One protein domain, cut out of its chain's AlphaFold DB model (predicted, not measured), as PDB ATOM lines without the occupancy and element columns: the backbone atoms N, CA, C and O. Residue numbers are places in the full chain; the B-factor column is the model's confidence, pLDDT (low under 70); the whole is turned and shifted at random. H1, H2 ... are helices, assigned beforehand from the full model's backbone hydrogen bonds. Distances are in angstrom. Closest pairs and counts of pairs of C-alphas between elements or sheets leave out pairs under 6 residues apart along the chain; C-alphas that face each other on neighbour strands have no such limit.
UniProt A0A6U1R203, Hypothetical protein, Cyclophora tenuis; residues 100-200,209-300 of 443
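What this domain is: This is residues 100 to 200 and 209 to 300 of the 443 residues of the protein "Hypothetical protein" of Cyclophora tenuis (UniProt A0A6U1R203). Four long helices, H2, H3, H4 and H5, stand side by side in an up-and-down bundle, each running against the one before it in the chain. H1 folds back from one end of H2 at an angle, and its residues 100 to 110 stick out from the body; the short H6 packs on residues 151 to 156 of H2 after a long stretch without a named element. The printed part has 193 residues with six named helices, H1 to H6 in order along the chain, and no named strand; the class is all helix. It is compact, with a radius of gyration of the C-alphas of 18.5 A and spans of 59 by 45 by 26 A.

Where its parts are: The longest helix is H2, residues 127 to 160, 48.5 A from first to last C-alpha; C-alpha 127 is at (55.025, 32.564, -6.223). H3 is residues 167 to 194, 40.8 A long, H4 residues 215 to 241, 39.2 A, and H5 residues 247 to 273, 39.0 A. H1 is residues 100 to 122, 32.7 A long, beginning with C-alpha 100 at (36.576, 4.358, -10.034). H6 is residues 288 to 299, with C-alpha 299 at (27.505, 0.513, -30.064).

How they stand to each other: H2 is the hub, touching four other helices. It touches H4, the closest C-alphas being those of Cys 137 and Glu 217, 6.1 A apart, at a shallow tilt of 23 degrees, the same way. H2 and H3 form a helical hairpin at a shallow tilt of 16 degrees; the C-alphas of Ala 143 and Leu 184 come closest, at 6.6 A. H4 and H5 are another, at 24 degrees, with C-alphas 218 and 267 closest at 5.8 A. H3 touches H5, the same way at a shallow tilt of 28 degrees, closest at C-alphas 178 and 249, 5.9 A. H3 and H4 only just touch, with 3 pairs of C-alphas within 8 A, the closest being 177 and 235, 7.0 A. H2 and H5 are apart. H1 and H2 are a hairpin at a tilt of 36 degrees, only just steep; C-alphas 119 and 130 are closest, at 5.9 A. H6 touches H2 at a steep tilt of 51 degrees, closest at C-alphas 152 and 291, 6.4 A. In H1 to H6 every O i to N i+4 pair is within hydrogen-bond range.

The domain as a whole: The two farthest C-alphas, of Lys 124 and Gly 163, are 59.0 A apart. Residues 201 to 208 are not printed; C-alphas 200 and 209 are 12.7 A apart across the cut. The link from H5 to H6, residues 274 to 287, is long. Mean pLDDT of the printed part is 85.8; 16 residues are under 70, among them 277 to 285.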
ATOM      1  N   MET A 100      35.671   4.012  -8.933       66.19
ATOM      2  CA  MET A 100      36.576   4.358 -10.034       66.19
ATOM      3  C   MET A 100      36.632   5.870 -10.277       66.19
ATOM      4  O   MET A 100      37.711   6.396 -10.539       66.19
ATOM      5  N   HIS A 101      35.504   6.575 -10.152       65.25
ATOM      6  CA  HIS A 101      35.465   8.034 -10.247       65.25
ATOM      7  C   HIS A 101      36.230   8.697  -9.092       65.25
ATOM      8  O   HIS A 101      37.104   9.524  -9.333       65.25
ATOM      9  N   GLU A 102      35.975   8.284  -7.849       70.88
ATOM     10  CA  GLU A 102      36.679   8.794  -6.663       70.88
ATOM     11  C   GLU A 102      38.185   8.470  -6.706       70.88
ATOM     12  O   GLU A 102      39.022   9.308  -6.365       70.88
ATOM     13  N   ALA A 103      38.564   7.280  -7.185       67.94
ATOM     14  CA  ALA A 103      39.966   6.911  -7.379       67.94
ATOM     15  C   ALA A 103      40.646   7.748  -8.476       67.94
ATOM     16  O   ALA A 103      41.809   8.128  -8.323       67.94
ATOM     17  N   ALA A 104      39.935   8.053  -9.566       70.19
ATOM     18  CA  ALA A 104      40.434   8.921 -10.627       70.19
ATOM     19  C   ALA A 104      40.615  10.370 -10.142       70.19
ATOM     20  O   ALA A 104      41.632  10.990 -10.460       70.19
ATOM     21  N   GLU A 105      39.693  10.889  -9.326       71.06
ATOM     22  CA  GLU A 105      39.817  12.218  -8.712       71.06
ATOM     23  C   GLU A 105      41.011  12.290  -7.755       71.06
ATOM     24  O   GLU A 105      41.856  13.173  -7.901       71.06
ATOM     25  N   LEU A 106      41.176  11.306  -6.864       72.19
ATOM     26  CA  LEU A 106      42.343  11.237  -5.974       72.19
ATOM     27  C   LEU A 106      43.667  11.120  -6.742       72.19
ATOM     28  O   LEU A 106      44.683  11.682  -6.329       72.19
ATOM     29  N   ALA A 107      43.688  10.391  -7.861       74.00
ATOM     30  CA  ALA A 107      44.868  10.309  -8.717       74.00
ATOM     31  C   ALA A 107      45.175  11.655  -9.397       74.00
ATOM     32  O   ALA A 107      46.343  12.041  -9.488       74.00
ATOM     33  N   ARG A 108      44.143  12.390  -9.835       71.62
ATOM     34  CA  ARG A 108      44.282  13.731 -10.418       71.62
ATOM     35  C   ARG A 108      44.805  14.735  -9.390       71.62
ATOM     36  O   ARG A 108      45.728  15.482  -9.703       71.62
ATOM     37  N   GLU A 109      44.287  14.708  -8.164       75.25
ATOM     38  CA  GLU A 109      44.749  15.572  -7.071       75.25
ATOM     39  C   GLU A 109      46.209  15.303  -6.693       75.25
ATOM     40  O   GLU A 109      46.990  16.243  -6.535       75.25
ATOM     41  N   LYS A 110      46.615  14.030  -6.606       79.50
ATOM     42  CA  LYS A 110      48.017  13.667  -6.341       79.50
ATOM     43  C   LYS A 110      48.952  14.177  -7.432       79.50
ATOM     44  O   LYS A 110      49.946  14.825  -7.113       79.50
ATOM     45  N   LYS A 111      48.596  13.968  -8.704       77.81
ATOM     46  CA  LYS A 111      49.366  14.498  -9.840       77.81
ATOM     47  C   LYS A 111      49.443  16.025  -9.818       77.81
ATOM     48  O   LYS A 111      50.504  16.582 -10.085       77.81
ATOM     49  N   ALA A 112      48.355  16.711  -9.466       78.50
ATOM     50  CA  ALA A 112      48.349  18.167  -9.328       78.50
ATOM     51  C   ALA A 112      49.263  18.645  -8.183       78.50
ATOM     52  O   ALA A 112      49.980  19.636  -8.336       78.50
ATOM     53  N   GLY A 113      49.295  17.920  -7.059       81.69
ATOM     54  CA  GLY A 113      50.207  18.185  -5.942       81.69
ATOM     55  C   GLY A 113      51.679  18.001  -6.324       81.69
ATOM     56  O   GLY A 113      52.485  18.911  -6.129       81.69
ATOM     57  N   GLU A 114      52.012  16.865  -6.942       84.25
ATOM     58  CA  GLU A 114      53.359  16.562  -7.446       84.25
ATOM     59  C   GLU A 114      53.831  17.613  -8.458       84.25
ATOM     60  O   GLU A 114      54.951  18.127  -8.357       84.25
ATOM     61  N   ARG A 115      52.944  18.003  -9.382       85.62
ATOM     62  CA  ARG A 115      53.184  19.072 -10.356       85.62
ATOM     63  C   ARG A 115      53.472  20.401  -9.662       85.62
ATOM     64  O   ARG A 115      54.484  21.036  -9.953       85.62
ATOM     65  N   SER A 116      52.626  20.812  -8.717       86.31
ATOM     66  CA  SER A 116      52.790  22.073  -7.983       86.31
ATOM     67  C   SER A 116      54.132  22.135  -7.249       86.31
ATOM     68  O   SER A 116      54.820  23.158  -7.277       86.31
ATOM     69  N   ASP A 117      54.551  21.034  -6.627       87.19
ATOM     70  CA  ASP A 117      55.814  20.980  -5.895       87.19
ATOM     71  C   ASP A 117      57.034  20.970  -6.819       87.19
ATOM     72  O   ASP A 117      58.035  21.632  -6.524       87.19
ATOM     73  N   ALA A 118      56.958  20.295  -7.967       88.06
ATOM     74  CA  ALA A 118      58.003  20.352  -8.982       88.06
ATOM     75  C   ALA A 118      58.143  21.760  -9.594       88.06
ATOM     76  O   ALA A 118      59.262  22.260  -9.740       88.06
ATOM     77  N   LEU A 119      57.029  22.458  -9.840       91.12
ATOM     78  CA  LEU A 119      57.042  23.852 -10.298       91.12
ATOM     79  C   LEU A 119      57.649  24.795  -9.253       91.12
ATOM     80  O   LEU A 119      58.472  25.648  -9.591       91.12
ATOM     81  N   LYS A 120      57.321  24.624  -7.964       91.62
ATOM     82  CA  LYS A 120      57.956  25.398  -6.879       91.62
ATOM     83  C   LYS A 120      59.469  25.195  -6.844       91.62
ATOM     84  O   LYS A 120      60.186  26.170  -6.607       91.62
ATOM     85  N   LYS A 121      59.952  23.970  -7.082       90.94
ATOM     86  CA  LYS A 121      61.391  23.665  -7.156       90.94
ATOM     87  C   LYS A 121      62.048  24.374  -8.343       90.94
ATOM     88  O   LYS A 121      63.025  25.089  -8.130       90.94
ATOM     89  N   HIS A 122      61.482  24.253  -9.548       90.06
ATOM     90  CA  HIS A 122      62.007  24.896 -10.765       90.06
ATOM     91  C   HIS A 122      62.100  26.419 -10.619       90.06
ATOM     92  O   HIS A 122      63.157  27.022 -10.798       90.06
ATOM     93  N   TYR A 123      61.010  27.047 -10.178       93.06
ATOM     94  CA  TYR A 123      60.934  28.502 -10.034       93.06
ATOM     95  C   TYR A 123      61.502  29.032  -8.711       93.06
ATOM     96  O   TYR A 123      61.349  30.221  -8.417       93.06
ATOM     97  N   LYS A 124      62.164  28.190  -7.905       92.88
ATOM     98  CA  LYS A 124      62.789  28.562  -6.621       92.88
ATOM     99  C   LYS A 124      61.817  29.291  -5.679       92.88
ATOM    100  O   LYS A 124      62.172  30.282  -5.044       92.88
ATOM    101  N   GLY A 125      60.562  28.845  -5.642       83.38
ATOM    102  CA  GLY A 125      59.509  29.424  -4.804       83.38
ATOM    103  C   GLY A 125      59.004  30.807  -5.236       83.38
ATOM    104  O   GLY A 125      58.263  31.436  -4.479       83.38
ATOM    105  N   LYS A 126      59.355  31.303  -6.433       92.12
ATOM    106  CA  LYS A 126      58.806  32.559  -6.976       92.12
ATOM    107  C   LYS A 126      57.305  32.406  -7.246       92.12
ATOM    108  O   LYS A 126      56.905  31.989  -8.328       92.12
ATOM    109  N   VAL A 127      56.486  32.782  -6.260       89.25
ATOM    110  CA  VAL A 127      55.025  32.564  -6.223       89.25
ATOM    111  C   VAL A 127      54.325  32.987  -7.516       89.25
ATOM    112  O   VAL A 127      53.501  32.241  -8.030       89.25
ATOM    113  N   PHE A 128      54.686  34.144  -8.074       90.12
ATOM    114  CA  PHE A 128      54.094  34.636  -9.319       90.12
ATOM    115  C   PHE A 128      54.358  33.702 -10.511       90.12
ATOM    116  O   PHE A 128      53.424  33.330 -11.211       90.12
ATOM    117  N   GLN A 129      55.605  33.260 -10.702       90.69
ATOM    118  CA  GLN A 129      55.975  32.352 -11.794       90.69
ATOM    119  C   GLN A 129      55.351  30.966 -11.617       90.69
ATOM    120  O   GLN A 129      54.852  30.389 -12.574       90.69
ATOM    121  N   VAL A 130      55.293  30.471 -10.377       91.38
ATOM    122  CA  VAL A 130      54.610  29.209 -10.052       91.38
ATOM    123  C   VAL A 130      53.112  29.301 -10.355       91.38
ATOM    124  O   VAL A 130      52.542  28.367 -10.909       91.38
ATOM    125  N   SER A 131      52.464  30.420 -10.019       91.25
ATOM    126  CA  SER A 131      51.043  30.633 -10.309       91.25
ATOM    127  C   SER A 131      50.766  30.696 -11.810       91.25
ATOM    128  O   SER A 131      49.792  30.102 -12.262       91.25
ATOM    129  N   LEU A 132      51.613  31.392 -12.575       90.81
ATOM    130  CA  LEU A 132      51.500  31.447 -14.034       90.81
ATOM    131  C   LEU A 132      51.704  30.069 -14.668       90.81
ATOM    132  O   LEU A 132      50.927  29.676 -15.531       90.81
ATOM    133  N   ALA A 133      52.712  29.324 -14.213       92.19
ATOM    134  CA  ALA A 133      52.989  27.979 -14.700       92.19
ATOM    135  C   ALA A 133      51.840  27.007 -14.408       92.19
ATOM    136  O   ALA A 133      51.434  26.267 -15.298       92.19
ATOM    137  N   ASN A 134      51.271  27.043 -13.197       91.31
ATOM    138  CA  ASN A 134      50.097  26.232 -12.859       91.31
ATOM    139  C   ASN A 134      48.909  26.563 -13.767       91.31
ATOM    140  O   ASN A 134      48.343  25.650 -14.361       91.31
ATOM    141  N   GLY A 135      48.586  27.850 -13.938       91.62
ATOM    142  CA  GLY A 135      47.497  28.268 -14.825       91.62
ATOM    143  C   GLY A 135      47.732  27.857 -16.283       91.62
ATOM    144  O   GLY A 135      46.808  27.412 -16.955       91.62
ATOM    145  N   SER A 136      48.978  27.927 -16.764       92.38
ATOM    146  CA  SER A 136      49.336  27.436 -18.100       92.38
ATOM    147  C   SER A 136      49.161  25.921 -18.217       92.38
ATOM    148  O   SER A 136      48.628  25.457 -19.219       92.38
ATOM    149  N   CYS A 137      49.578  25.147 -17.211       91.94
ATOM    150  CA  CYS A 137      49.409  23.693 -17.205       91.94
ATOM    151  C   CYS A 137      47.924  23.298 -17.193       91.94
ATOM    152  O   CYS A 137      47.527  22.397 -17.923       91.94
ATOM    153  N   GLU A 138      47.103  23.982 -16.392       90.88
ATOM    154  CA  GLU A 138      45.648  23.785 -16.368       90.88
ATOM    155  C   GLU A 138      45.024  24.109 -17.728       90.88
ATOM    156  O   GLU A 138      44.231  23.328 -18.245       90.88
ATOM    157  N   SER A 139      45.437  25.212 -18.356       92.31
ATOM    158  CA  SER A 139      44.963  25.583 -19.692       92.31
ATOM    159  C   SER A 139      45.364  24.568 -20.771       92.31
ATOM    160  O   SER A 139      44.554  24.286 -21.655       92.31
ATOM    161  N   MET A 140      46.569  23.988 -20.698       93.38
ATOM    162  CA  MET A 140      47.010  22.912 -21.598       93.38
ATOM    163  C   MET A 140      46.180  21.637 -21.402       93.38
ATOM    164  O   MET A 140      45.707  21.063 -22.384       93.38
ATOM    165  N   ASP A 141      45.946  21.231 -20.149       91.19
ATOM    166  CA  ASP A 141      45.089  20.086 -19.816       91.19
ATOM    167  C   ASP A 141      43.658  20.294 -20.340       91.19
ATOM    168  O   ASP A 141      43.094  19.413 -20.989       91.19
ATOM    169  N   GLU A 142      43.084  21.482 -20.139       91.38
ATOM    170  CA  GLU A 142      41.753  21.816 -20.647       91.38
ATOM    171  C   GLU A 142      41.684  21.825 -22.177       91.38
ATOM    172  O   GLU A 142      40.709  21.332 -22.744       91.38
ATOM    173  N   ALA A 143      42.685  22.389 -22.861       92.75
ATOM    174  CA  ALA A 143      42.728  22.408 -24.323       92.75
ATOM    175  C   ALA A 143      42.733  20.980 -24.883       92.75
ATOM    176  O   ALA A 143      41.989  20.661 -25.811       92.75
ATOM    177  N   MET A 144      43.522  20.108 -24.263       91.56
ATOM    178  CA  MET A 144      43.578  18.696 -24.596       91.56
ATOM    179  C   MET A 144      42.256  17.954 -24.341       91.56
ATOM    180  O   MET A 144      41.754  17.278 -25.241       91.56
ATOM    181  N   ASP A 145      41.658  18.107 -23.155       90.38
ATOM    182  CA  ASP A 145      40.367  17.491 -22.813       90.38
ATOM    183  C   ASP A 145      39.258  17.941 -23.777       90.38
ATOM    184  O   ASP A 145      38.404  17.149 -24.187       90.38
ATOM    185  N   ARG A 146      39.281  19.212 -24.193       90.38
ATOM    186  CA  ARG A 146      38.334  19.754 -25.176       90.38
ATOM    187  C   ARG A 146      38.532  19.152 -26.561       90.38
ATOM    188  O   ARG A 146      37.533  18.799 -27.189       90.38
ATOM    189  N   MET A 147      39.771  19.014 -27.042       92.25
ATOM    190  CA  MET A 147      40.046  18.369 -28.334       92.25
ATOM    191  C   MET A 147      39.520  16.928 -28.354       92.25
ATOM    192  O   MET A 147      38.788  16.558 -29.275       92.25
ATOM    193  N   GLU A 148      39.791  16.150 -27.301       89.62
ATOM    194  CA  GLU A 148      39.286  14.777 -27.160       89.62
ATOM    195  C   GLU A 148      37.752  14.727 -27.079       89.62
ATOM    196  O   GLU A 148      37.107  13.901 -27.735       89.62
ATOM    197  N   PHE A 149      37.138  15.631 -26.307       89.81
ATOM    198  CA  PHE A 149      35.684  15.730 -26.193       89.81
ATOM    199  C   PHE A 149      35.025  16.046 -27.540       89.81
ATOM    200  O   PHE A 149      34.040  15.405 -27.915       89.81
ATOM    201  N   LEU A 150      35.567  17.013 -28.285       88.88
ATOM    202  CA  LEU A 150      35.044  17.405 -29.591       88.88
ATOM    203  C   LEU A 150      35.200  16.283 -30.617       88.88
ATOM    204  O   LEU A 150      34.228  15.967 -31.301       88.88
ATOM    205  N   GLN A 151      36.361  15.621 -30.670       88.00
ATOM    206  CA  GLN A 151      36.553  14.439 -31.516       88.00
ATOM    207  C   GLN A 151      35.548  13.340 -31.177       88.00
ATOM    208  O   GLN A 151      34.883  12.820 -32.073       88.00
ATOM    209  N   THR A 152      35.383  13.022 -29.891       86.94
ATOM    210  CA  THR A 152      34.414  12.020 -29.425       86.94
ATOM    211  C   THR A 152      33.003  12.388 -29.862       86.94
ATOM    212  O   THR A 152      32.302  11.559 -30.437       86.94
ATOM    213  N   LYS A 153      32.599  13.645 -29.655       87.94
ATOM    214  CA  LYS A 153      31.280  14.151 -30.039       87.94
ATOM    215  C   LYS A 153      31.050  14.065 -31.546       87.94
ATOM    216  O   LYS A 153      29.965  13.674 -31.962       87.94
ATOM    217  N   TRP A 154      32.036  14.415 -32.368       86.38
ATOM    218  CA  TRP A 154      31.907  14.337 -33.825       86.38
ATOM    219  C   TRP A 154      31.844  12.892 -34.326       86.38
ATOM    220  O   TRP A 154      31.052  12.590 -35.218       86.38
ATOM    221  N   ILE A 155      32.633  11.987 -33.739       84.50
ATOM    222  CA  ILE A 155      32.598  10.559 -34.081       84.50
ATOM    223  C   ILE A 155      31.266   9.934 -33.646       84.50
ATOM    224  O   ILE A 155      30.665   9.203 -34.428       84.50
ATOM    225  N   ASP A 156      30.774  10.251 -32.449       83.50
ATOM    226  CA  ASP A 156      29.475   9.785 -31.950       83.50
ATOM    227  C   ASP A 156      28.322  10.286 -32.832       83.50
ATOM    228  O   ASP A 156      27.524   9.494 -33.332       83.50
ATOM    229  N   GLN A 157      28.303  11.588 -33.145       82.19
ATOM    230  CA  GLN A 157      27.335  12.168 -34.079       82.19
ATOM    231  C   GLN A 157      27.367  11.454 -35.429       82.19
ATOM    232  O   GLN A 157      26.315  11.098 -35.953       82.19
ATOM    233  N   ARG A 158      28.558  11.168 -35.964       78.69
ATOM    234  CA  ARG A 158      28.717  10.415 -37.212       78.69
ATOM    235  C   ARG A 158      28.134   9.010 -37.121       78.69
ATOM    236  O   ARG A 158      27.457   8.596 -38.053       78.69
ATOM    237  N   LEU A 159      28.423   8.269 -36.054       80.12
ATOM    238  CA  LEU A 159      27.925   6.902 -35.894       80.12
ATOM    239  C   LEU A 159      26.410   6.864 -35.655       80.12
ATOM    240  O   LEU A 159      25.764   5.887 -36.011       80.12
ATOM    241  N   SER A 160      25.846   7.927 -35.075       80.31
ATOM    242  CA  SER A 160      24.404   8.071 -34.844       80.31
ATOM    243  C   SER A 160      23.608   8.552 -36.066       80.31
ATOM    244  O   SER A 160      22.382   8.447 -36.082       80.31
ATOM    245  N   LEU A 161      24.279   9.114 -37.076       78.31
ATOM    246  CA  LEU A 161      23.641   9.631 -38.283       78.31
ATOM    247  C   LEU A 161      23.416   8.501 -39.294       78.31
ATOM    248  O   LEU A 161      24.305   8.164 -40.073       78.31
ATOM    249  N   ASP A 162      22.191   7.981 -39.335       60.56
ATOM    250  CA  ASP A 162      21.716   7.134 -40.430       60.56
ATOM    251  C   ASP A 162      21.196   8.004 -41.586       60.56
ATOM    252  O   ASP A 162      20.096   8.559 -41.533       60.56
ATOM    253  N   GLY A 163      21.997   8.145 -42.649       67.00
ATOM    254  CA  GLY A 163      21.582   8.794 -43.899       67.00
ATOM    255  C   GLY A 163      22.642   9.686 -44.560       67.00
ATOM    256  O   GLY A 163      23.739   9.874 -44.032       67.00
ATOM    257  N   PRO A 164      22.342  10.239 -45.752       72.31
ATOM    258  CA  PRO A 164      23.245  11.148 -46.448       72.31
ATOM    259  C   PRO A 164      23.371  12.482 -45.699       72.31
ATOM    260  O   PRO A 164      22.385  13.047 -45.227       72.31
ATOM    261  N   VAL A 165      24.592  13.014 -45.629       77.88
ATOM    262  CA  VAL A 165      24.868  14.303 -44.977       77.88
ATOM    263  C   VAL A 165      24.202  15.431 -45.772       77.88
ATOM    264  O   VAL A 165      24.603  15.725 -46.899       77.88
ATOM    265  N   THR A 166      23.188  16.072 -45.188       82.62
ATOM    266  CA  THR A 166      22.492  17.213 -45.803       82.62
ATOM    267  C   THR A 166      23.329  18.492 -45.731       82.62
ATOM    268  O   THR A 166      24.233  18.624 -44.904       82.62
ATOM    269  N   ASP A 167      23.021  19.471 -46.581       82.88
ATOM    270  CA  ASP A 167      23.721  20.766 -46.650       82.88
ATOM    271  C   ASP A 167      23.690  21.520 -45.315       82.88
ATOM    272  O   ASP A 167      24.692  22.112 -44.907       82.88
ATOM    273  N   ASP A 168      22.577  21.428 -44.587       84.44
ATOM    274  CA  ASP A 168      22.432  22.026 -43.260       84.44
ATOM    275  C   ASP A 168      23.341  21.366 -42.219       84.44
ATOM    276  O   ASP A 168      23.920  22.058 -41.378       84.44
ATOM    277  N   ILE A 169      23.493  20.037 -42.273       83.88
ATOM    278  CA  ILE A 169      24.417  19.303 -41.396       83.88
ATOM    279  C   ILE A 169      25.854  19.700 -41.731       83.88
ATOM    280  O   ILE A 169      26.609  20.042 -40.824       83.88
ATOM    281  N   ARG A 170      26.209  19.770 -43.023       85.62
ATOM    282  CA  ARG A 170      27.541  20.219 -43.465       85.62
ATOM    283  C   ARG A 170      27.870  21.612 -42.939       85.62
ATOM    284  O   ARG A 170      28.944  21.819 -42.385       85.62
ATOM    285  N   ARG A 171      26.941  22.565 -43.059       87.44
ATOM    286  CA  ARG A 171      27.140  23.932 -42.560       87.44
ATOM    287  C   ARG A 171      27.320  23.975 -41.040       87.44
ATOM    288  O   ARG A 171      28.170  24.720 -40.559       87.44
ATOM    289  N   LYS A 172      26.537  23.196 -40.288       88.69
ATOM    290  CA  LYS A 172      26.656  23.114 -38.823       88.69
ATOM    291  C   LYS A 172      27.975  22.476 -38.385       88.69
ATOM    292  O   LYS A 172      28.586  22.977 -37.449       88.69
ATOM    293  N   GLU A 173      28.424  21.419 -39.064       88.06
ATOM    294  CA  GLU A 173      29.724  20.788 -38.798       88.06
ATOM    295  C   GLU A 173      30.883  21.756 -39.072       88.06
ATOM    296  O   GLU A 173      31.744  21.929 -38.216       88.06
ATOM    297  N   LEU A 174      30.870  22.460 -40.210       88.75
ATOM    298  CA  LEU A 174      31.899  23.458 -40.527       88.75
ATOM    299  C   LEU A 174      31.941  24.599 -39.506       88.75
ATOM    300  O   LEU A 174      33.023  25.021 -39.103       88.75
ATOM    301  N   GLN A 175      30.777  25.079 -39.058       90.69
ATOM    302  CA  GLN A 175      30.723  26.081 -37.997       90.69
ATOM    303  C   GLN A 175      31.337  25.538 -36.700       90.69
ATOM    304  O   GLN A 175      32.147  26.224 -36.088       90.69
ATOM    305  N   ALA A 176      31.027  24.292 -36.330       91.12
ATOM    306  CA  ALA A 176      31.600  23.657 -35.147       91.12
ATOM    307  C   ALA A 176      33.129  23.496 -35.243       91.12
ATOM    308  O   ALA A 176      33.812  23.685 -34.240       91.12
ATOM    309  N   PHE A 177      33.678  23.194 -36.427       93.00
ATOM    310  CA  PHE A 177      35.131  23.191 -36.641       93.00
ATOM    311  C   PHE A 177      35.725  24.586 -36.482       93.00
ATOM    312  O   PHE A 177      36.727  24.746 -35.791       93.00
ATOM    313  N   SER A 178      35.099  25.603 -37.079       92.12
ATOM    314  CA  SER A 178      35.583  26.978 -36.962       92.12
ATOM    315  C   SER A 178      35.584  27.455 -35.509       92.12
ATOM    316  O   SER A 178      36.572  28.035 -35.064       92.12
ATOM    317  N   ASP A 179      34.519  27.174 -34.757       92.38
ATOM    318  CA  ASP A 179      34.410  27.538 -33.343       92.38
ATOM    319  C   ASP A 179      35.496  26.837 -32.512       92.38
ATOM    320  O   ASP A 179      36.229  27.500 -31.778       92.38
ATOM    321  N   ALA A 180      35.686  25.529 -32.717       93.44
ATOM    322  CA  ALA A 180      36.728  24.755 -32.045       93.44
ATOM    323  C   ALA A 180      38.144  25.290 -32.321       93.44
ATOM    324  O   ALA A 180      38.952  25.425 -31.403       93.44
ATOM    325  N   LEU A 181      38.446  25.633 -33.577       94.62
ATOM    326  CA  LEU A 181      39.746  26.188 -33.956       94.62
ATOM    327  C   LEU A 181      39.972  27.587 -33.373       94.62
ATOM    328  O   LEU A 181      41.089  27.902 -32.969       94.62
ATOM    329  N   ASN A 182      38.936  28.427 -33.304       91.75
ATOM    330  CA  ASN A 182      39.047  29.756 -32.699       91.75
ATOM    331  C   ASN A 182      39.313  29.670 -31.188       91.75
ATOM    332  O   ASN A 182      40.087  30.467 -30.659       91.75
ATOM    333  N   GLU A 183      38.707  28.704 -30.500       90.19
ATOM    334  CA  GLU A 183      38.983  28.453 -29.083       90.19
ATOM    335  C   GLU A 183      40.398  27.903 -28.864       90.19
ATOM    336  O   GLU A 183      41.128  28.398 -27.999       90.19
ATOM    337  N   LEU A 184      40.822  26.929 -29.678       93.75
ATOM    338  CA  LEU A 184      42.178  26.384 -29.608       93.75
ATOM    339  C   LEU A 184      43.224  27.469 -29.886       93.75
ATOM    340  O   LEU A 184      44.221  27.554 -29.176       93.75
ATOM    341  N   LYS A 185      42.958  28.359 -30.847       93.25
ATOM    342  CA  LYS A 185      43.829  29.492 -31.177       93.25
ATOM    343  C   LYS A 185      44.162  30.357 -29.971       93.25
ATOM    344  O   LYS A 185      45.315  30.743 -29.813       93.25
ATOM    345  N   LEU A 186      43.183  30.665 -29.122       91.38
ATOM    346  CA  LEU A 186      43.432  31.462 -27.917       91.38
ATOM    347  C   LEU A 186      44.390  30.749 -26.959       91.38
ATOM    348  O   LEU A 186      45.277  31.392 -26.404       91.38
ATOM    349  N   SER A 187      44.245  29.433 -26.820       93.12
ATOM    350  CA  SER A 187      45.103  28.616 -25.956       93.12
ATOM    351  C   SER A 187      46.529  28.538 -26.515       93.12
ATOM    352  O   SER A 187      47.488  28.830 -25.809       93.12
ATOM    353  N   VAL A 188      46.679  28.265 -27.817       93.38
ATOM    354  CA  VAL A 188      47.992  28.205 -28.484       93.38
ATOM    355  C   VAL A 188      48.733  29.541 -28.392       93.38
ATOM    356  O   VAL A 188      49.925  29.559 -28.092       93.38
ATOM    357  N   LEU A 189      48.039  30.669 -28.583       92.56
ATOM    358  CA  LEU A 189      48.649  31.993 -28.422       92.56
ATOM    359  C   LEU A 189      49.145  32.225 -26.987       92.56
ATOM    360  O   LEU A 189      50.228  32.769 -26.807       92.56
ATOM    361  N   GLN A 190      48.399  31.782 -25.972       91.62
ATOM    362  CA  GLN A 190      48.851  31.868 -24.578       91.62
ATOM    363  C   GLN A 190      50.096  31.009 -24.328       91.62
ATOM    364  O   GLN A 190      51.017  31.450 -23.638       91.62
ATOM    365  N   PHE A 191      50.162  29.807 -24.907       92.69
ATOM    366  CA  PHE A 191      51.321  28.918 -24.766       92.69
ATOM    367  C   PHE A 191      52.567  29.495 -25.446       92.69
ATOM    368  O   PHE A 191      53.652  29.468 -24.863       92.69
ATOM    369  N   ALA A 192      52.399  30.078 -26.633       91.88
ATOM    370  CA  ALA A 192      53.470  30.742 -27.366       91.88
ATOM    371  C   ALA A 192      53.926  32.049 -26.690       91.88
ATOM    372  O   ALA A 192      55.119  32.316 -26.588       91.88
ATOM    373  N   GLU A 193      53.020  32.849 -26.124       91.00
ATOM    374  CA  GLU A 193      53.423  34.020 -25.332       91.00
ATOM    375  C   GLU A 193      54.238  33.591 -24.102       91.00
ATOM    376  O   GLU A 193      55.254  34.200 -23.757       91.00
ATOM    377  N   ARG A 194      53.834  32.488 -23.458       90.38
ATOM    378  CA  ARG A 194      54.508  31.955 -22.272       90.38
ATOM    379  C   ARG A 194      55.921  31.439 -22.556       90.38
ATOM    380  O   ARG A 194      56.756  31.513 -21.648       90.38
ATOM    381  N   SER A 195      56.186  30.955 -23.770       90.44
ATOM    382  CA  SER A 195      57.519  30.535 -24.228       90.44
ATOM    383  C   SER A 195      58.458  31.703 -24.552       90.44
ATOM    384  O   SER A 195      59.644  31.498 -24.816       90.44
ATOM    385  N   GLY A 196      57.935  32.933 -24.506       88.88
ATOM    386  CA  GLY A 196      58.666  34.148 -24.836       88.88
ATOM    387  C   GLY A 196      58.620  34.517 -26.318       88.88
ATOM    388  O   GLY A 196      59.337  35.439 -26.707       88.88
ATOM    389  N   MET A 197      57.801  33.849 -27.140       89.44
ATOM    390  CA  MET A 197      57.654  34.200 -28.556       89.44
ATOM    391  C   MET A 197      56.980  35.564 -28.721       89.44
ATOM    392  O   MET A 197      55.964  35.870 -28.086       89.44
ATOM    393  N   GLN A 198      57.503  36.386 -29.630       84.81
ATOM    394  CA  GLN A 198      56.883  37.659 -29.963       84.81
ATOM    395  C   GLN A 198      55.707  37.461 -30.930       84.81
ATOM    396  O   GLN A 198      55.863  37.345 -32.145       84.81
ATOM    397  N   LEU A 199      54.491  37.517 -30.382       83.75
ATOM    398  CA  LEU A 199      53.243  37.383 -31.148       83.75
ATOM    399  C   LEU A 199      52.660  38.718 -31.634       83.75
ATOM    400  O   LEU A 199      51.690  38.736 -32.392       83.75
ATOM    401  N   THR A 200      53.217  39.849 -31.189       75.94
ATOM    402  CA  THR A 200      52.711  41.190 -31.525       75.94
ATOM    403  C   THR A 200      53.688  41.960 -32.410       75.94
ATOM    404  O   THR A 200      54.900  41.938 -32.208       75.94
ATOM    405  N   GLN A 209      61.928  36.508 -26.285       86.00
ATOM    406  CA  GLN A 209      62.506  36.407 -24.947       86.00
ATOM    407  C   GLN A 209      62.962  34.975 -24.664       86.00
ATOM    408  O   GLN A 209      62.300  34.043 -25.113       86.00
ATOM    409  N   PRO A 210      64.037  34.762 -23.886       86.81
ATOM    410  CA  PRO A 210      64.490  33.414 -23.555       86.81
ATOM    411  C   PRO A 210      63.371  32.613 -22.883       86.81
ATOM    412  O   PRO A 210      62.676  33.122 -21.994       86.81
ATOM    413  N   ASP A 211      63.213  31.359 -23.300       90.12
ATOM    414  CA  ASP A 211      62.223  30.479 -22.697       90.12
ATOM    415  C   ASP A 211      62.628  30.150 -21.254       90.12
ATOM    416  O   ASP A 211      63.761  29.774 -20.958       90.12
ATOM    417  N   SER A 212      61.695  30.348 -20.328       88.44
ATOM    418  CA  SER A 212      61.904  30.153 -18.887       88.44
ATOM    419  C   SER A 212      61.019  29.057 -18.301       88.44
ATOM    420  O   SER A 212      61.011  28.860 -17.078       88.44
ATOM    421  N   ARG A 213      60.254  28.371 -19.157       92.88
ATOM    422  CA  ARG A 213      59.297  27.341 -18.762       92.88
ATOM    423  C   ARG A 213      59.991  26.156 -18.096       92.88
ATOM    424  O   ARG A 213      61.170  25.877 -18.301       92.88
ATOM    425  N   SER A 214      59.253  25.483 -17.225       91.69
ATOM    426  CA  SER A 214      59.708  24.261 -16.565       91.69
ATOM    427  C   SER A 214      59.647  23.053 -17.505       91.69
ATOM    428  O   SER A 214      58.814  23.041 -18.412       91.69
ATOM    429  N   PRO A 215      60.423  21.983 -17.244       90.25
ATOM    430  CA  PRO A 215      60.310  20.733 -17.999       90.25
ATOM    431  C   PRO A 215      58.887  20.162 -18.046       90.25
ATOM    432  O   PRO A 215      58.515  19.514 -19.016       90.25
ATOM    433  N   ILE A 216      58.071  20.422 -17.017       90.00
ATOM    434  CA  ILE A 216      56.676  19.968 -16.973       90.00
ATOM    435  C   ILE A 216      55.800  20.773 -17.932       90.00
ATOM    436  O   ILE A 216      55.001  20.186 -18.654       90.00
ATOM    437  N   GLU A 217      55.945  22.100 -17.950       92.31
ATOM    438  CA  GLU A 217      55.234  22.955 -18.910       92.31
ATOM    439  C   GLU A 217      55.613  22.589 -20.348       92.31
ATOM    440  O   GLU A 217      54.738  22.510 -21.203       92.31
ATOM    441  N   LEU A 218      56.899  22.333 -20.603       92.12
ATOM    442  CA  LEU A 218      57.394  21.915 -21.916       92.12
ATOM    443  C   LEU A 218      56.827  20.548 -22.313       92.12
ATOM    444  O   LEU A 218      56.279  20.419 -23.400       92.12
ATOM    445  N   GLY A 219      56.857  19.563 -21.411       90.44
ATOM    446  CA  GLY A 219      56.269  18.244 -21.657       90.44
ATOM    447  C   GLY A 219      54.767  18.298 -21.942       90.44
ATOM    448  O   GLY A 219      54.301  17.666 -22.882       90.44
ATOM    449  N   LEU A 220      54.007  19.102 -21.190       90.94
ATOM    450  CA  LEU A 220      52.579  19.314 -21.456       90.94
ATOM    451  C   LEU A 220      52.330  20.057 -22.776       90.94
ATOM    452  O   LEU A 220      51.312  19.834 -23.426       90.94
ATOM    453  N   CYS A 221      53.248  20.929 -23.184       92.69
ATOM    454  CA  CYS A 221      53.154  21.639 -24.450       92.69
ATOM    455  C   CYS A 221      53.408  20.715 -25.652       92.69
ATOM    456  O   CYS A 221      52.664  20.794 -26.625       92.69
ATOM    457  N   GLU A 222      54.400  19.826 -25.566       92.31
ATOM    458  CA  GLU A 222      54.646  18.750 -26.544       92.31
ATOM    459  C   GLU A 222      53.440  17.828 -26.672       92.31
ATOM    460  O   GLU A 222      52.972  17.453 -27.745       92.31
ATOM    461  N   GLU A 223      52.851  17.543 -25.527       91.38
ATOM    462  CA  GLU A 223      51.598  16.853 -25.460       91.38
ATOM    463  C   GLU A 223      50.481  17.619 -26.214       91.38
ATOM    464  O   GLU A 223      49.783  17.052 -27.064       91.38
ATOM    465  N   VAL A 224      50.263  18.901 -25.949       93.12
ATOM    466  CA  VAL A 224      49.263  19.680 -26.700       93.12
ATOM    467  C   VAL A 224      49.555  19.656 -28.204       93.12
ATOM    468  O   VAL A 224      48.613  19.499 -28.979       93.12
ATOM    469  N   TYR A 225      50.826  19.759 -28.602       94.12
ATOM    470  CA  TYR A 225      51.274  19.733 -29.995       94.12
ATOM    471  C   TYR A 225      50.809  18.468 -30.729       94.12
ATOM    472  O   TYR A 225      50.035  18.547 -31.683       94.12
ATOM    473  N   GLU A 226      51.181  17.291 -30.229       91.38
ATOM    474  CA  GLU A 226      50.786  16.013 -30.831       91.38
ATOM    475  C   GLU A 226      49.256  15.823 -30.866       91.38
ATOM    476  O   GLU A 226      48.703  15.264 -31.817       91.38
ATOM    477  N   ALA A 227      48.553  16.273 -29.819       91.62
ATOM    478  CA  ALA A 227      47.097  16.160 -29.749       91.62
ATOM    479  C   ALA A 227      46.418  17.082 -30.774       91.62
ATOM    480  O   ALA A 227      45.435  16.689 -31.406       91.62
ATOM    481  N   ALA A 228      46.958  18.287 -30.963       93.44
ATOM    482  CA  ALA A 228      46.499  19.232 -31.969       93.44
ATOM    483  C   ALA A 228      46.759  18.720 -33.393       93.44
ATOM    484  O   ALA A 228      45.889  18.873 -34.247       93.44
ATOM    485  N   ASP A 229      47.884  18.048 -33.647       93.12
ATOM    486  CA  ASP A 229      48.180  17.444 -34.952       93.12
ATOM    487  C   ASP A 229      47.155  16.354 -35.342       93.12
ATOM    488  O   ASP A 229      46.557  16.424 -36.424       93.12
ATOM    489  N   ASP A 230      46.844  15.395 -34.454       91.31
ATOM    490  CA  ASP A 230      45.770  14.408 -34.716       91.31
ATOM    491  C   ASP A 230      44.390  15.086 -34.832       91.31
ATOM    492  O   ASP A 230      43.558  14.704 -35.663       91.31
ATOM    493  N   PHE A 231      44.143  16.141 -34.049       93.12
ATOM    494  CA  PHE A 231      42.917  16.937 -34.125       93.12
ATOM    495  C   PHE A 231      42.737  17.618 -35.488       93.12
ATOM    496  O   PHE A 231      41.678  17.481 -36.113       93.12
ATOM    497  N   PHE A 232      43.774  18.287 -35.991       94.62
ATOM    498  CA  PHE A 232      43.775  18.947 -37.295       94.62
ATOM    499  C   PHE A 232      43.621  17.951 -38.438       94.62
ATOM    500  O   PHE A 232      42.775  18.156 -39.315       94.62
ATOM    501  N   LYS A 233      44.354  16.833 -38.400       92.88
ATOM    502  CA  LYS A 233      44.189  15.733 -39.364       92.88
ATOM    503  C   LYS A 233      42.754  15.209 -39.363       92.88
ATOM    504  O   LYS A 233      42.165  15.038 -40.432       92.88
ATOM    505  N   GLY A 234      42.152  15.056 -38.183       89.25
ATOM    506  CA  GLY A 234      40.750  14.677 -38.019       89.25
ATOM    507  C   GLY A 234      39.769  15.631 -38.705       89.25
ATOM    508  O   GLY A 234      38.894  15.177 -39.449       89.25
ATOM    509  N   ILE A 235      39.933  16.944 -38.511       91.38
ATOM    510  CA  ILE A 235      39.092  17.958 -39.166       91.38
ATOM    511  C   ILE A 235      39.283  17.917 -40.688       91.38
ATOM    512  O   ILE A 235      38.299  17.872 -41.429       91.38
ATOM    513  N   LEU A 236      40.528  17.884 -41.171       90.69
ATOM    514  CA  LEU A 236      40.833  17.885 -42.604       90.69
ATOM    515  C   LEU A 236      40.292  16.640 -43.318       90.69
ATOM    516  O   LEU A 236      39.735  16.744 -44.414       90.69
ATOM    517  N   GLU A 237      40.430  15.460 -42.716       90.06
ATOM    518  CA  GLU A 237      39.841  14.231 -43.247       90.06
ATOM    519  C   GLU A 237      38.317  14.321 -43.297       90.06
ATOM    520  O   GLU A 237      37.713  13.986 -44.319       90.06
ATOM    521  N   ARG A 238      37.685  14.857 -42.247       87.00
ATOM    522  CA  ARG A 238      36.232  15.021 -42.226       87.00
ATOM    523  C   ARG A 238      35.750  16.010 -43.282       87.00
ATOM    524  O   ARG A 238      34.783  15.716 -43.981       87.00
ATOM    525  N   MET A 239      36.442  17.133 -43.467       87.62
ATOM    526  CA  MET A 239      36.144  18.098 -44.531       87.62
ATOM    527  C   MET A 239      36.206  17.456 -45.926       87.62
ATOM    528  O   MET A 239      35.341  17.724 -46.767       87.62
ATOM    529  N   LYS A 240      37.174  16.554 -46.157       88.44
ATOM    530  CA  LYS A 240      37.268  15.760 -47.395       88.44
ATOM    531  C   LYS A 240      36.084  14.798 -47.546       88.44
ATOM    532  O   LYS A 240      35.497  14.750 -48.627       88.44
ATOM    533  N   GLU A 241      35.698  14.080 -46.487       85.56
ATOM    534  CA  GLU A 241      34.551  13.155 -46.501       85.56
ATOM    535  C   GLU A 241      33.231  13.865 -46.848       85.56
ATOM    536  O   GLU A 241      32.487  13.403 -47.716       85.56
ATOM    537  N   ILE A 242      32.947  15.011 -46.218       83.81
ATOM    538  CA  ILE A 242      31.716  15.789 -46.466       83.81
ATOM    539  C   ILE A 242      31.772  16.613 -47.761       83.81
ATOM    540  O   ILE A 242      30.829  17.347 -48.077       83.81
ATOM    541  N   LYS A 243      32.880  16.509 -48.513       83.19
ATOM    542  CA  LYS A 243      33.169  17.276 -49.733       83.19
ATOM    543  C   LYS A 243      32.983  18.786 -49.531       83.19
ATOM    544  O   LYS A 243      32.532  19.487 -50.438       83.19
ATOM    545  N   ALA A 244      33.305  19.286 -48.340       81.62
ATOM    546  CA  ALA A 244      33.275  20.707 -48.041       81.62
ATOM    547  C   ALA A 244      34.637  21.327 -48.348       81.62
ATOM    548  O   ALA A 244      35.672  20.845 -47.892       81.62
ATOM    549  N   LYS A 245      34.628  22.420 -49.109       79.69
ATOM    550  CA  LYS A 245      35.809  23.252 -49.337       79.69
ATOM    551  C   LYS A 245      35.625  24.552 -48.570       79.69
ATOM    552  O   LYS A 245      35.011  25.478 -49.089       79.69
ATOM    553  N   ASP A 246      36.126  24.595 -47.342       85.81
ATOM    554  CA  ASP A 246      36.198  25.830 -46.565       85.81
ATOM    555  C   ASP A 246      37.659  26.258 -46.401       85.81
ATOM    556  O   ASP A 246      38.397  25.733 -45.567       85.81
ATOM    557  N   SER A 247      38.077  27.216 -47.231       88.25
ATOM    558  CA  SER A 247      39.441  27.748 -47.215       88.25
ATOM    559  C   SER A 247      39.775  28.464 -45.908       88.25
ATOM    560  O   SER A 247      40.944  28.527 -45.535       88.25
ATOM    561  N   ARG A 248      38.771  28.980 -45.187       89.12
ATOM    562  CA  ARG A 248      38.982  29.668 -43.912       89.12
ATOM    563  C   ARG A 248      39.405  28.691 -42.820       89.12
ATOM    564  O   ARG A 248      40.387  28.950 -42.127       89.12
ATOM    565  N   THR A 249      38.672  27.588 -42.670       90.69
ATOM    566  CA  THR A 249      39.010  26.528 -41.708       90.69
ATOM    567  C   THR A 249      40.396  25.962 -42.009       90.69
ATOM    568  O   THR A 249      41.226  25.897 -41.109       90.69
ATOM    569  N   GLN A 250      40.688  25.672 -43.281       92.38
ATOM    570  CA  GLN A 250      42.002  25.176 -43.691       92.38
ATOM    571  C   GLN A 250      43.130  26.172 -43.376       92.38
ATOM    572  O   GLN A 250      44.075  25.813 -42.692       92.38
ATOM    573  N   SER A 251      42.980  27.447 -43.750       93.69
ATOM    574  CA  SER A 251      43.983  28.471 -43.430       93.69
ATOM    575  C   SER A 251      44.184  28.666 -41.925       93.69
ATOM    576  O   SER A 251      45.280  29.025 -41.508       93.69
ATOM    577  N   THR A 252      43.144  28.468 -41.110       93.94
ATOM    578  CA  THR A 252      43.264  28.558 -39.646       93.94
ATOM    579  C   THR A 252      44.050  27.374 -39.093       93.94
ATOM    580  O   THR A 252      44.870  27.572 -38.204       93.94
ATOM    581  N   ILE A 253      43.827  26.171 -39.630       94.94
ATOM    582  CA  ILE A 253      44.614  24.978 -39.294       94.94
ATOM    583  C   ILE A 253      46.078  25.198 -39.659       94.94
ATOM    584  O   ILE A 253      46.922  25.016 -38.797       94.94
ATOM    585  N   ASP A 254      46.362  25.663 -40.877       94.62
ATOM    586  CA  ASP A 254      47.736  25.902 -41.332       94.62
ATOM    587  C   ASP A 254      48.440  26.932 -40.425       94.62
ATOM    588  O   ASP A 254      49.514  26.671 -39.902       94.62
ATOM    589  N   GLN A 255      47.782  28.059 -40.115       93.25
ATOM    590  CA  GLN A 255      48.323  29.079 -39.203       93.25
ATOM    591  C   GLN A 255      48.605  28.560 -37.788       93.25
ATOM    592  O   GLN A 255      49.550  29.015 -37.144       93.25
ATOM    593  N   LEU A 256      47.736  27.694 -37.261       94.38
ATOM    594  CA  LEU A 256      47.926  27.107 -35.937       94.38
ATOM    595  C   LEU A 256      48.993  26.019 -35.953       94.38
ATOM    596  O   LEU A 256      49.742  25.940 -34.988       94.38
ATOM    597  N   GLY A 257      49.062  25.230 -37.026       94.50
ATOM    598  CA  GLY A 257      50.105  24.238 -37.269       94.50
ATOM    599  C   GLY A 257      51.478  24.892 -37.293       94.50
ATOM    600  O   GLY A 257      52.296  24.564 -36.448       94.50
ATOM    601  N   ASP A 258      51.668  25.918 -38.127       94.12
ATOM    602  CA  ASP A 258      52.936  26.654 -38.218       94.12
ATOM    603  C   ASP A 258      53.373  27.222 -36.853       94.12
ATOM    604  O   ASP A 258      54.541  27.164 -36.475       94.12
ATOM    605  N   LEU A 259      52.429  27.778 -36.082       93.12
ATOM    606  CA  LEU A 259      52.725  28.328 -34.756       93.12
ATOM    607  C   LEU A 259      53.082  27.236 -33.738       93.12
ATOM    608  O   LEU A 259      53.912  27.460 -32.859       93.12
ATOM    609  N   LEU A 260      52.427  26.081 -33.829       94.56
ATOM    610  CA  LEU A 260      52.678  24.926 -32.978       94.56
ATOM    611  C   LEU A 260      53.998  24.232 -33.333       94.56
ATOM    612  O   LEU A 260      54.692  23.818 -32.412       94.56
ATOM    613  N   ASP A 261      54.371  24.175 -34.610       94.56
ATOM    614  CA  ASP A 261      55.664  23.663 -35.079       94.56
ATOM    615  C   ASP A 261      56.816  24.531 -34.554       94.56
ATOM    616  O   ASP A 261      57.770  24.023 -33.970       94.56
ATOM    617  N   GLU A 262      56.696  25.861 -34.640       92.69
ATOM    618  CA  GLU A 262      57.687  26.766 -34.040       92.69
ATOM    619  C   GLU A 262      57.779  26.608 -32.514       92.69
ATOM    620  O   GLU A 262      58.861  26.693 -31.925       92.69
ATOM    621  N   LEU A 263      56.638  26.394 -31.851       92.56
ATOM    622  CA  LEU A 263      56.595  26.162 -30.411       92.56
ATOM    623  C   LEU A 263      57.240  24.819 -30.039       92.56
ATOM    624  O   LEU A 263      57.933  24.757 -29.025       92.56
ATOM    625  N   HIS A 264      57.034  23.785 -30.856       93.69
ATOM    626  CA  HIS A 264      57.646  22.465 -30.730       93.69
ATOM    627  C   HIS A 264      59.171  22.539 -30.863       93.69
ATOM    628  O   HIS A 264      59.887  22.120 -29.954       93.69
ATOM    629  N   ASP A 265      59.681  23.172 -31.922       93.00
ATOM    630  CA  ASP A 265      61.124  23.349 -32.121       93.00
ATOM    631  C   ASP A 265      61.767  24.042 -30.910       93.00
ATOM    632  O   ASP A 265      62.766  23.582 -30.347       93.00
ATOM    633  N   ARG A 266      61.122  25.107 -30.417       91.12
ATOM    634  CA  ARG A 266      61.579  25.840 -29.231       91.12
ATOM    635  C   ARG A 266      61.522  25.000 -27.954       91.12
ATOM    636  O   ARG A 266      62.406  25.124 -27.099       91.12
ATOM    637  N   ASN A 267      60.493  24.168 -27.788       91.75
ATOM    638  CA  ASN A 267      60.388  23.258 -26.649       91.75
ATOM    639  C   ASN A 267      61.552  22.266 -26.644       91.75
ATOM    640  O   ASN A 267      62.173  22.074 -25.599       91.75
ATOM    641  N   LEU A 268      61.862  21.666 -27.797       90.94
ATOM    642  CA  LEU A 268      62.952  20.704 -27.939       90.94
ATOM    643  C   LEU A 268      64.317  21.333 -27.648       90.94
ATOM    644  O   LEU A 268      65.136  20.720 -26.958       90.94
ATOM    645  N   ASP A 269      64.550  22.557 -28.122       91.12
ATOM    646  CA  ASP A 269      65.772  23.304 -27.817       91.12
ATOM    647  C   ASP A 269      65.879  23.607 -26.317       91.12
ATOM    648  O   ASP A 269      66.903  23.334 -25.690       91.12
ATOM    649  N   THR A 270      64.788  24.059 -25.694       89.88
ATOM    650  CA  THR A 270      64.771  24.372 -24.257       89.88
ATOM    651  C   THR A 270      64.943  23.117 -23.392       89.88
ATOM    652  O   THR A 270      65.652  23.142 -22.386       89.88
ATOM    653  N   LEU A 271      64.331  21.989 -23.769       90.00
ATOM    654  CA  LEU A 271      64.513  20.706 -23.078       90.00
ATOM    655  C   LEU A 271      65.963  20.221 -23.165       90.00
ATOM    656  O   LEU A 271      66.513  19.741 -22.167       90.00
ATOM    657  N   ARG A 272      66.600  20.407 -24.328       89.69
ATOM    658  CA  ARG A 272      68.019  20.105 -24.534       89.69
ATOM    659  C   ARG A 272      68.907  20.963 -23.635       89.69
ATOM    660  O   ARG A 272      69.797  20.416 -22.988       89.69
ATOM    661  N   ASP A 273      68.630  22.261 -23.536       89.12
ATOM    662  CA  ASP A 273      69.365  23.189 -22.665       89.12
ATOM    663  C   ASP A 273      69.205  22.857 -21.174       89.12
ATOM    664  O   ASP A 273      70.132  23.033 -20.379       89.12
ATOM    665  N   LEU A 274      68.041  22.329 -20.783       86.12
ATOM    666  CA  LEU A 274      67.774  21.865 -19.420       86.12
ATOM    667  C   LEU A 274      68.376  20.481 -19.120       86.12
ATOM    668  O   LEU A 274      68.366  20.061 -17.961       86.12
ATOM    669  N   GLY A 275      68.906  19.778 -20.128       84.50
ATOM    670  CA  GLY A 275      69.470  18.434 -19.986       84.50
ATOM    671  C   GLY A 275      68.431  17.377 -19.605       84.50
ATOM    672  O   GLY A 275      68.775  16.383 -18.964       84.50
ATOM    673  N   VAL A 276      67.161  17.607 -19.945       81.56
ATOM    674  CA  VAL A 276      66.057  16.688 -19.654       81.56
ATOM    675  C   VAL A 276      65.731  15.921 -20.929       81.56
ATOM    676  O   VAL A 276      65.297  16.509 -21.917       81.56
ATOM    677  N   GLU A 277      65.941  14.603 -20.911       69.75
ATOM    678  CA  GLU A 277      65.385  13.725 -21.944       69.75
ATOM    679  C   GLU A 277      63.856  13.814 -21.904       69.75
ATOM    680  O   GLU A 277      63.280  13.975 -20.827       69.75
ATOM    681  N   HIS A 278      63.229  13.767 -23.083       66.75
ATOM    682  CA  HIS A 278      61.810  14.048 -23.314       66.75
ATOM    683  C   HIS A 278      60.921  13.653 -22.117       66.75
ATOM    684  O   HIS A 278      60.895  12.471 -21.758       66.75
ATOM    685  N   PRO A 279      60.187  14.602 -21.500       67.25
ATOM    686  CA  PRO A 279      59.351  14.307 -20.342       67.25
ATOM    687  C   PRO A 279      58.391  13.156 -20.644       67.25
ATOM    688  O   PRO A 279      57.797  13.123 -21.726       67.25
ATOM    689  N   GLU A 280      58.238  12.221 -19.703       64.56
ATOM    690  CA  GLU A 280      57.259  11.145 -19.852       64.56
ATOM    691  C   GLU A 280      55.849  11.739 -20.008       64.56
ATOM    692  O   GLU A 280      55.492  12.658 -19.259       64.56
ATOM    693  N   PRO A 281      55.025  11.210 -20.933       69.12
ATOM    694  CA  PRO A 281      53.659  11.678 -21.113       69.12
ATOM    695  C   PRO A 281      52.882  11.613 -19.796       69.12
ATOM    696  O   PRO A 281      52.744  10.559 -19.168       69.12
ATOM    697  N   SER A 282      52.319  12.745 -19.389       67.50
ATOM    698  CA  SER A 282      51.551  12.889 -18.153       67.50
ATOM    699  C   SER A 282      50.258  12.064 -18.165       67.50
ATOM    700  O   SER A 282      49.729  11.692 -17.102       67.50
ATOM    701  N   ARG A 283      49.756  11.736 -19.364       69.12
ATOM    702  CA  ARG A 283      48.531  10.966 -19.602       69.12
ATOM    703  C   ARG A 283      48.613  10.118 -20.872       69.12
ATOM    704  O   ARG A 283      49.274  10.462 -21.847       69.12
ATOM    705  N   LYS A 284      47.878   9.001 -20.870       67.06
ATOM    706  CA  LYS A 284      47.641   8.204 -22.080       67.06
ATOM    707  C   LYS A 284      46.599   8.929 -22.922       67.06
ATOM    708  O   LYS A 284      45.425   8.918 -22.561       67.06
ATOM    709  N   ARG A 285      47.031   9.559 -24.012       67.56
ATOM    710  CA  ARG A 285      46.118  10.167 -24.984       67.56
ATOM    711  C   ARG A 285      45.272   9.106 -25.655       67.56
ATOM    712  O   ARG A 285      45.784   8.044 -26.016       67.56
ATOM    713  N   LYS A 286      44.001   9.430 -25.871       73.12
ATOM    714  CA  LYS A 286      43.136   8.634 -26.732       73.12
ATOM    715  C   LYS A 286      43.267   9.150 -28.148       73.12
ATOM    716  O   LYS A 286      42.748  10.212 -28.467       73.12
ATOM    717  N   THR A 287      43.957   8.403 -29.000       74.81
ATOM    718  CA  THR A 287      44.008   8.762 -30.422       74.81
ATOM    719  C   THR A 287      42.629   8.605 -31.048       74.81
ATOM    720  O   THR A 287      41.815   7.785 -30.605       74.81
ATOM    721  N   ARG A 288      42.364   9.328 -32.134       72.31
ATOM    722  CA  ARG A 288      41.113   9.207 -32.894       72.31
ATOM    723  C   ARG A 288      40.739   7.763 -33.251       72.31
ATOM    724  O   ARG A 288      39.559   7.397 -33.217       72.31
ATOM    725  N   GLU A 289      41.722   6.917 -33.554       72.06
ATOM    726  CA  GLU A 289      41.506   5.487 -33.807       72.06
ATOM    727  C   GLU A 289      40.994   4.738 -32.575       72.06
ATOM    728  O   GLU A 289      40.089   3.907 -32.685       72.06
ATOM    729  N   GLN A 290      41.562   5.027 -31.403       75.44
ATOM    730  CA  GLN A 290      41.143   4.438 -30.134       75.44
ATOM    731  C   GLN A 290      39.737   4.909 -29.759       75.44
ATOM    732  O   GLN A 290      38.892   4.074 -29.448       75.44
ATOM    733  N   ILE A 291      39.443   6.207 -29.901       77.00
ATOM    734  CA  ILE A 291      38.098   6.763 -29.675       77.00
ATOM    735  C   ILE A 291      37.079   6.081 -30.596       77.00
ATOM    736  O   ILE A 291      36.017   5.644 -30.154       77.00
ATOM    737  N   THR A 292      37.416   5.922 -31.879       72.19
ATOM    738  CA  THR A 292      36.533   5.261 -32.849       72.19
ATOM    739  C   THR A 292      36.292   3.792 -32.497       72.19
ATOM    740  O   THR A 292      35.171   3.307 -32.652       72.19
ATOM    741  N   LYS A 293      37.319   3.067 -32.030       81.12
ATOM    742  CA  LYS A 293      37.186   1.672 -31.575       81.12
ATOM    743  C   LYS A 293      36.300   1.572 -30.332       81.12
ATOM    744  O   LYS A 293      35.339   0.812 -30.364       81.12
ATOM    745  N   GLU A 294      36.552   2.386 -29.307       78.81
ATOM    746  CA  GLU A 294      35.756   2.407 -28.071       78.81
ATOM    747  C   GLU A 294      34.276   2.720 -28.341       78.81
ATOM    748  O   GLU A 294      33.389   2.077 -27.781       78.81
ATOM    749  N   LEU A 295      33.982   3.695 -29.209       76.44
ATOM    750  CA  LEU A 295      32.600   4.042 -29.558       76.44
ATOM    751  C   LEU A 295      31.921   2.932 -30.367       76.44
ATOM    752  O   LEU A 295      30.779   2.579 -30.080       76.44
ATOM    753  N   LYS A 296      32.629   2.318 -31.322       76.00
ATOM    754  CA  LYS A 296      32.104   1.162 -32.064       76.00
ATOM    755  C   LYS A 296      31.834  -0.034 -31.154       76.00
ATOM    756  O   LYS A 296      30.843  -0.720 -31.362       76.00
ATOM    757  N   GLU A 297      32.684  -0.290 -30.161       79.38
ATOM    758  CA  GLU A 297      32.472  -1.354 -29.173       79.38
ATOM    759  C   GLU A 297      31.270  -1.072 -28.273       79.38
ATOM    760  O   GLU A 297      30.458  -1.965 -28.067       79.38
ATOM    761  N   LYS A 298      31.084   0.173 -27.821       73.31
ATOM    762  CA  LYS A 298      29.896   0.577 -27.048       73.31
ATOM    763  C   LYS A 298      28.591   0.498 -27.845       73.31
ATOM    764  O   LYS A 298      27.528   0.342 -27.252       73.31
ATOM    765  N   MET A 299      28.660   0.634 -29.169       62.38
ATOM    766  CA  MET A 299      27.505   0.513 -30.064       62.38
ATOM    767  C   MET A 299      27.262  -0.919 -30.553       62.38
ATOM    768  O   MET A 299      26.199  -1.182 -31.119       62.38
ATOM    769  N   LYS A 300      28.195  -1.860 -30.330       69.56
ATOM    770  CA  LYS A 300      27.883  -3.280 -30.508       69.56
ATOM    771  C   LYS A 300      26.841  -3.652 -29.449       69.56
ATOM    772  O   LYS A 300      27.067  -3.375 -28.272       69.56
TER     773      LYS A 300